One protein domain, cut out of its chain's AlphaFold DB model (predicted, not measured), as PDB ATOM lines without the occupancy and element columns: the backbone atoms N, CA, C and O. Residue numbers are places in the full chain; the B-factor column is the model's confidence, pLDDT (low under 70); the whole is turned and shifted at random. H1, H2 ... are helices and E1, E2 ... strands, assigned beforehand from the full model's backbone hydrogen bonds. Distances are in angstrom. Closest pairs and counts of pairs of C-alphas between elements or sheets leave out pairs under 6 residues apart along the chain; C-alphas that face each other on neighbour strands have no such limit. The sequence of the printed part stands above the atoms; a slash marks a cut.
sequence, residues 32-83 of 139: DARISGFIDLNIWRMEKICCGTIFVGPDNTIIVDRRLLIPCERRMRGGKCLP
ATOM      1  N   ASP A  32     -10.161 -21.305 -31.752       65.56
ATOM      2  CA  ASP A  32      -9.394 -21.032 -32.976       65.56
ATOM      3  C   ASP A  32      -9.648 -22.228 -33.894       65.56
ATOM      4  O   ASP A  32      -9.383 -23.352 -33.483       65.56
ATOM      5  N   ALA A  33     -10.254 -22.022 -35.070       69.25
ATOM      6  CA  ALA A  33     -10.795 -23.110 -35.897       69.25
ATOM      7  C   ALA A  33      -9.728 -24.151 -36.294       69.25
ATOM      8  O   ALA A  33     -10.024 -25.217 -36.837       69.25
ATOM      9  N   ARG A  34      -8.453 -23.837 -36.038       80.81
ATOM     10  CA  ARG A  34      -7.315 -24.740 -36.189       80.81
ATOM     11  C   ARG A  34      -7.163 -25.742 -35.047       80.81
ATOM     12  O   ARG A  34      -6.585 -26.802 -35.293       80.81
ATOM     13  N   ILE A  35      -7.660 -25.425 -33.855       87.62
ATOM     14  CA  ILE A  35      -7.680 -26.276 -32.666       87.62
ATOM     15  C   ILE A  35      -8.800 -27.300 -32.829       87.62
ATOM     16  O   ILE A  35      -9.954 -26.972 -33.087       87.62
ATOM     17  N   SER A  36      -8.431 -28.569 -32.705       87.50
ATOM     18  CA  SER A  36      -9.375 -29.677 -32.763       87.50
ATOM     19  C   SER A  36     -10.380 -29.596 -31.610       87.50
ATOM     20  O   SER A  36      -9.970 -29.478 -30.458       87.50
ATOM     21  N   GLY A  37     -11.680 -29.741 -31.895       89.06
ATOM     22  CA  GLY A  37     -12.739 -29.760 -30.870       89.06
ATOM     23  C   GLY A  37     -12.633 -30.915 -29.862       89.06
ATOM     24  O   GLY A  37     -13.340 -30.921 -28.864       89.06
ATOM     25  N   PHE A  38     -11.733 -31.877 -30.097       89.25
ATOM     26  CA  PHE A  38     -11.378 -32.924 -29.133       89.25
ATOM     27  C   PHE A  38     -10.497 -32.423 -27.977       89.25
ATOM     28  O   PHE A  38     -10.308 -33.144 -26.999       89.25
ATOM     29  N   ILE A  39      -9.913 -31.227 -28.091       92.50
ATOM     30  CA  ILE A  39      -9.028 -30.660 -27.073       92.50
ATOM     31  C   ILE A  39      -9.858 -29.764 -26.159       92.50
ATOM     32  O   ILE A  39     -10.181 -28.630 -26.510       92.50
ATOM     33  N   ASP A  40     -10.186 -30.276 -24.976       92.19
ATOM     34  CA  ASP A  40     -10.853 -29.491 -23.940       92.19
ATOM     35  C   ASP A  40      -9.865 -28.503 -23.301       92.19
ATOM     36  O   ASP A  40      -8.987 -28.889 -22.525       92.19
ATOM     37  N   LEU A  41     -10.013 -27.216 -23.616       91.31
ATOM     38  CA  LEU A  41      -9.153 -26.148 -23.098       91.31
ATOM     39  C   LEU A  41      -9.346 -25.873 -21.595       91.31
ATOM     40  O   LEU A  41      -8.544 -25.143 -21.013       91.31
ATOM     41  N   ASN A  42     -10.356 -26.469 -20.953       92.69
ATOM     42  CA  ASN A  42     -10.498 -26.435 -19.493       92.69
ATOM     43  C   ASN A  42      -9.525 -27.398 -18.799       92.69
ATOM     44  O   ASN A  42      -9.157 -27.181 -17.647       92.69
ATOM     45  N   ILE A  43      -9.109 -28.458 -19.496       94.12
ATOM     46  CA  ILE A  43      -8.158 -29.463 -19.003       94.12
ATOM     47  C   ILE A  43      -6.754 -29.174 -19.545       94.12
ATOM     48  O   ILE A  43      -5.753 -29.366 -18.852       94.12
ATOM     49  N   TRP A  44      -6.678 -28.710 -20.792       95.56
ATOM     50  CA  TRP A  44      -5.440 -28.554 -21.541       95.56
ATOM     51  C   TRP A  44      -5.091 -27.083 -21.754       95.56
ATOM     52  O   TRP A  44      -5.767 -26.356 -22.485       95.56
ATOM     53  N   ARG A  45      -3.964 -26.643 -21.191       93.75
ATOM     54  CA  ARG A  45      -3.441 -25.293 -21.408       93.75
ATOM     55  C   ARG A  45      -2.727 -25.212 -22.753       93.75
ATOM     56  O   ARG A  45      -1.726 -25.887 -22.980       93.75
ATOM     57  N   MET A  46      -3.193 -24.325 -23.624       92.56
ATOM     58  CA  MET A  46      -2.495 -23.984 -24.865       92.56
ATOM     59  C   MET A  46      -1.187 -23.240 -24.555       92.56
ATOM     60  O   MET A  46      -1.196 -22.195 -23.904       92.56
ATOM     61  N   GLU A  47      -0.060 -23.744 -25.056       91.75
ATOM     62  CA  GLU A  47       1.255 -23.133 -24.880       91.75
ATOM     63  C   GLU A  47       1.922 -22.856 -26.230       91.75
ATOM     64  O   GLU A  47       2.080 -23.731 -27.086       91.75
ATOM     65  N   LYS A  48       2.325 -21.597 -26.429       91.00
ATOM     66  CA  LYS A  48       3.094 -21.177 -27.602       91.00
ATOM     67  C   LYS A  48       4.563 -21.509 -27.405       91.00
ATOM     68  O   LYS A  48       5.218 -20.991 -26.503       91.00
ATOM     69  N   ILE A  49       5.095 -22.292 -28.332       89.56
ATOM     70  CA  ILE A  49       6.522 -22.561 -28.446       89.56
ATOM     71  C   ILE A  49       7.095 -21.837 -29.668       89.56
ATOM     72  O   ILE A  49       6.381 -21.321 -30.524       89.56
ATOM     73  N   CYS A  50       8.419 -21.832 -29.776       88.88
ATOM     74  CA  CYS A  50       9.171 -21.216 -30.874       88.88
ATOM     75  C   CYS A  50       8.692 -21.558 -32.298       88.88
ATOM     76  O   CYS A  50       8.944 -20.783 -33.213       88.88
ATOM     77  N   CYS A  51       8.077 -22.725 -32.492       91.56
ATOM     78  CA  CYS A  51       7.790 -23.305 -33.802       91.56
ATOM     79  C   CYS A  51       6.349 -23.822 -33.895       91.56
ATOM     80  O   CYS A  51       6.066 -24.733 -34.668       91.56
ATOM     81  N   GLY A  52       5.444 -23.272 -33.084       92.25
ATOM     82  CA  GLY A  52       4.035 -23.642 -33.109       92.25
ATOM     83  C   GLY A  52       3.377 -23.611 -31.739       92.25
ATOM     84  O   GLY A  52       3.786 -22.861 -30.850       92.25
ATOM     85  N   THR A  53       2.363 -24.449 -31.578       93.31
ATOM     86  CA  THR A  53       1.596 -24.583 -30.342       93.31
ATOM     87  C   THR A  53       1.564 -26.034 -29.886       93.31
ATOM     88  O   THR A  53       1.420 -26.946 -30.699       93.31
ATOM     89  N   ILE A  54       1.677 -26.227 -28.576       94.25
ATOM     90  CA  ILE A  54       1.427 -27.495 -27.890       94.25
ATOM     91  C   ILE A  54       0.311 -27.296 -26.865       94.25
ATOM     92  O   ILE A  54      -0.009 -26.159 -26.514       94.25
ATOM     93  N   PHE A  55      -0.250 -28.387 -26.358       95.56
ATOM     94  CA  PHE A  55      -1.178 -28.325 -25.235       95.56
ATOM     95  C   PHE A  55      -0.616 -29.110 -24.061       95.56
ATOM     96  O   PHE A  55      -0.259 -30.276 -24.210       95.56
ATOM     97  N   VAL A  56      -0.519 -28.451 -22.913       96.00
ATOM     98  CA  VAL A  56       0.035 -29.006 -21.681       96.00
ATOM     99  C   VAL A  56      -1.121 -29.322 -20.741       96.00
ATOM    100  O   VAL A  56      -1.923 -28.443 -20.424       96.00
ATOM    101  N   GLY A  57      -1.225 -30.584 -20.345       95.00
ATOM    102  CA  GLY A  57      -2.218 -31.081 -19.404       95.00
ATOM    103  C   GLY A  57      -1.625 -31.297 -18.010       95.00
ATOM    104  O   GLY A  57      -0.478 -30.919 -17.744       95.00
ATOM    105  N   PRO A  58      -2.391 -31.927 -17.109       95.50
ATOM    106  CA  PRO A  58      -1.912 -32.353 -15.795       95.50
ATOM    107  C   PRO A  58      -0.659 -33.236 -15.887       95.50
ATOM    108  O   PRO A  58      -0.406 -33.864 -16.917       95.50
ATOM    109  N   ASP A  59       0.128 -33.281 -14.813       94.56
ATOM    110  CA  ASP A  59       1.310 -34.149 -14.677       94.56
ATOM    111  C   ASP A  59       2.344 -34.018 -15.810       94.56
ATOM    112  O   ASP A  59       3.021 -34.978 -16.176       94.56
ATOM    113  N   ASN A  60       2.479 -32.816 -16.379       90.50
ATOM    114  CA  ASN A  60       3.351 -32.532 -17.526       90.50
ATOM    115  C   ASN A  60       3.049 -33.406 -18.758       90.50
ATOM    116  O   ASN A  60       3.931 -33.648 -19.588       90.50
ATOM    117  N   THR A  61       1.807 -33.874 -18.899       96.12
ATOM    118  CA  THR A  61       1.346 -34.532 -20.124       96.12
ATOM    119  C   THR A  61       1.230 -33.508 -21.252       96.12
ATOM    120  O   THR A  61       0.872 -32.352 -21.032       96.12
ATOM    121  N   ILE A  62       1.574 -33.908 -22.479       95.75
ATOM    122  CA  ILE A  62       1.628 -32.989 -23.623       95.75
ATOM    123  C   ILE A  62       0.898 -33.607 -24.812       95.75
ATOM    124  O   ILE A  62       1.234 -34.704 -25.255       95.75
ATOM    125  N   ILE A  63      -0.047 -32.858 -25.375       95.69
ATOM    126  CA  ILE A  63      -0.622 -33.128 -26.692       95.69
ATOM    127  C   ILE A  63       0.136 -32.313 -27.736       95.69
ATOM    128  O   ILE A  63       0.311 -31.095 -27.618       95.69
ATOM    129  N   VAL A  64       0.544 -33.002 -28.800       94.00
ATOM    130  CA  VAL A  64       1.189 -32.405 -29.967       94.00
ATOM    131  C   VAL A  64       0.315 -32.631 -31.194       94.00
ATOM    132  O   VAL A  64       0.249 -33.738 -31.725       94.00
ATOM    133  N   ASP A  65      -0.317 -31.564 -31.681       92.38
ATOM    134  CA  ASP A  65      -0.973 -31.574 -32.988       92.38
ATOM    135  C   ASP A  65       0.023 -31.120 -34.063       92.38
ATOM    136  O   ASP A  65       0.485 -29.976 -34.076       92.38
ATOM    137  N   ARG A  66       0.340 -32.018 -35.004       91.62
ATOM    138  CA  ARG A  66       1.257 -31.736 -36.121       91.62
ATOM    139  C   ARG A  66       0.785 -30.571 -36.989       91.62
ATOM    140  O   ARG A  66       1.624 -29.910 -37.589       91.62
ATOM    141  N   ARG A  67      -0.521 -30.304 -37.049       91.81
ATOM    142  CA  ARG A  67      -1.098 -29.184 -37.812       91.81
ATOM    143  C   ARG A  67      -0.758 -27.822 -37.210       91.81
ATOM    144  O   ARG A  67      -0.809 -26.819 -37.914       91.81
ATOM    145  N   LEU A  68      -0.445 -27.783 -35.916       92.69
ATOM    146  CA  LEU A  68      -0.117 -26.562 -35.180       92.69
ATOM    147  C   LEU A  68       1.393 -26.348 -35.040       92.69
ATOM    148  O   LEU A  68       1.816 -25.382 -34.403       92.69
ATOM    149  N   LEU A  69       2.204 -27.232 -35.627       91.75
ATOM    150  CA  LEU A  69       3.656 -27.136 -35.646       91.75
ATOM    151  C   LEU A  69       4.167 -26.833 -37.051       91.75
ATOM    152  O   LEU A  69       3.705 -27.393 -38.043       91.75
ATOM    153  N   ILE A  70       5.189 -25.989 -37.109       91.75
ATOM    154  CA  ILE A  70       5.972 -25.739 -38.316       91.75
ATOM    155  C   ILE A  70       7.378 -26.340 -38.171       91.75
ATOM    156  O   ILE A  70       7.870 -26.500 -37.046       91.75
ATOM    157  N   PRO A  71       8.057 -26.666 -39.289       92.19
ATOM    158  CA  PRO A  71       9.458 -27.065 -39.262       92.19
ATOM    159  C   PRO A  71      10.308 -26.053 -38.494       92.19
ATOM    160  O   PRO A  71      10.271 -24.850 -38.743       92.19
ATOM    161  N   CYS A  72      11.070 -26.555 -37.528       90.38
ATOM    162  CA  CYS A  72      11.759 -25.712 -36.568       90.38
ATOM    163  C   CYS A  72      13.239 -25.592 -36.919       90.38
ATOM    164  O   CYS A  72      14.065 -26.322 -36.371       90.38
ATOM    165  N   GLU A  73      13.595 -24.663 -37.807       87.94
ATOM    166  CA  GLU A  73      14.987 -24.484 -38.250       87.94
ATOM    167  C   GLU A  73      15.969 -24.287 -37.090       87.94
ATOM    168  O   GLU A  73      17.106 -24.748 -37.151       87.94
ATOM    169  N   ARG A  74      15.540 -23.606 -36.017       85.25
ATOM    170  CA  ARG A  74      16.369 -23.408 -34.822       85.25
ATOM    171  C   ARG A  74      16.710 -24.738 -34.158       85.25
ATOM    172  O   ARG A  74      17.872 -24.950 -33.832       85.25
ATOM    173  N   ARG A  75      15.728 -25.634 -33.996       86.25
ATOM    174  CA  ARG A  75      15.977 -26.983 -33.465       86.25
ATOM    175  C   ARG A  75      16.771 -27.834 -34.449       86.25
ATOM    176  O   ARG A  75      17.655 -28.556 -34.011       86.25
ATOM    177  N   MET A  76      16.506 -27.722 -35.753       87.88
ATOM    178  CA  MET A  76      17.285 -28.440 -36.770       87.88
ATOM    179  C   MET A  76      18.763 -28.028 -36.767       87.88
ATOM    180  O   MET A  76      19.627 -28.852 -37.035       87.88
ATOM    181  N   ARG A  77      19.067 -26.781 -36.389       91.00
ATOM    182  CA  ARG A  77      20.432 -26.271 -36.179       91.00
ATOM    183  C   ARG A  77      21.003 -26.549 -34.776       91.00
ATOM    184  O   ARG A  77      22.024 -25.973 -34.419       91.00
ATOM    185  N   GLY A  78      20.350 -27.378 -33.957       86.44
ATOM    186  CA  GLY A  78      20.800 -27.716 -32.596       86.44
ATOM    187  C   GLY A  78      20.560 -26.626 -31.541       86.44
ATOM    188  O   GLY A  78      21.014 -26.741 -30.405       86.44
ATOM    189  N   GLY A  79      19.836 -25.561 -31.884       85.88
ATOM    190  CA  GLY A  79      19.502 -24.481 -30.963       85.88
ATOM    191  C   GLY A  79      18.316 -24.815 -30.056       85.88
ATOM    192  O   GLY A  79      17.312 -25.388 -30.487       85.88
ATOM    193  N   LYS A  80      18.386 -24.375 -28.795       83.19
ATOM    194  CA  LYS A  80      17.260 -24.420 -27.849       83.19
ATOM    195  C   LYS A  80      16.223 -23.342 -28.162       83.19
ATOM    196  O   LYS A  80      16.554 -22.240 -28.600       83.19
ATOM    197  N   CYS A  81      14.954 -23.655 -27.932       74.69
ATOM    198  CA  CYS A  81      13.890 -22.673 -28.066       74.69
ATOM    199  C   CYS A  81      13.819 -21.793 -26.826       74.69
ATOM    200  O   CYS A  81      13.805 -22.299 -25.709       74.69
ATOM    201  N   LEU A  82      13.777 -20.479 -27.040       72.19
ATOM    202  CA  LEU A  82      13.495 -19.540 -25.966       72.19
ATOM    203  C   LEU A  82      11.995 -19.599 -25.645       72.19
ATOM    204  O   LEU A  82      11.193 -19.648 -26.588       72.19
ATOM    205  N   PRO A  83      11.612 -19.610 -24.359       62.88
ATOM    206  CA  PRO A  83      10.219 -19.462 -23.972       62.88
ATOM    207  C   PRO A  83       9.721 -18.089 -24.428       62.88
ATOM    208  O   PRO A  83      10.369 -17.066 -24.202       62.88
TER     209      PRO A  83
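What this domain is: This is residues 32 to 83 of the 139 residues of an uncharacterized protein of Lygus hesperus (UniProt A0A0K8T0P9). This flat domain has little regular structure: a hairpin of strands E1 and E2 forms the middle, with loop residues 32 to 44 at one end of the long axis and the short helix H1 towards the other. Residues 62 to 63 pair antiparallel with residues 55 to 56 of E2. Of 52 printed residues, 14 are in named elements, E1, E2, H1 in order; the class is mixed. It is only just loose, close to compact: radius of gyration of the C-alphas 12.0 A, spans 34 by 26 by 13 A.

Where its parts are: Find C-alpha 45 at (-3.441, -25.293, -21.408); there E1, residues 45 to 49, begins, 12.5 A long. E2, residues 52 to 56, runs 13.2 A. H1, residues 73 to 76, ends at C-alpha 76 at (17.285, -28.440, -36.770).

How they stand to each other: E1 and E2 are antiparallel at 146 degrees; look for N 47 and O 54, within hydrogen-bond range at 2.8 A. H1 is too short for an O i to N i+4 pair; its one O i to N i+3 pair is within range. E1 and H1 are apart.

The domain as a whole: The C-alphas farthest apart, Asn 42 and Arg 77, are 35.1 A apart. The printed part has no cut. The E2 to H1 link, 16 residues, is long. Residues 32, 33 and 83 have pLDDT under 70.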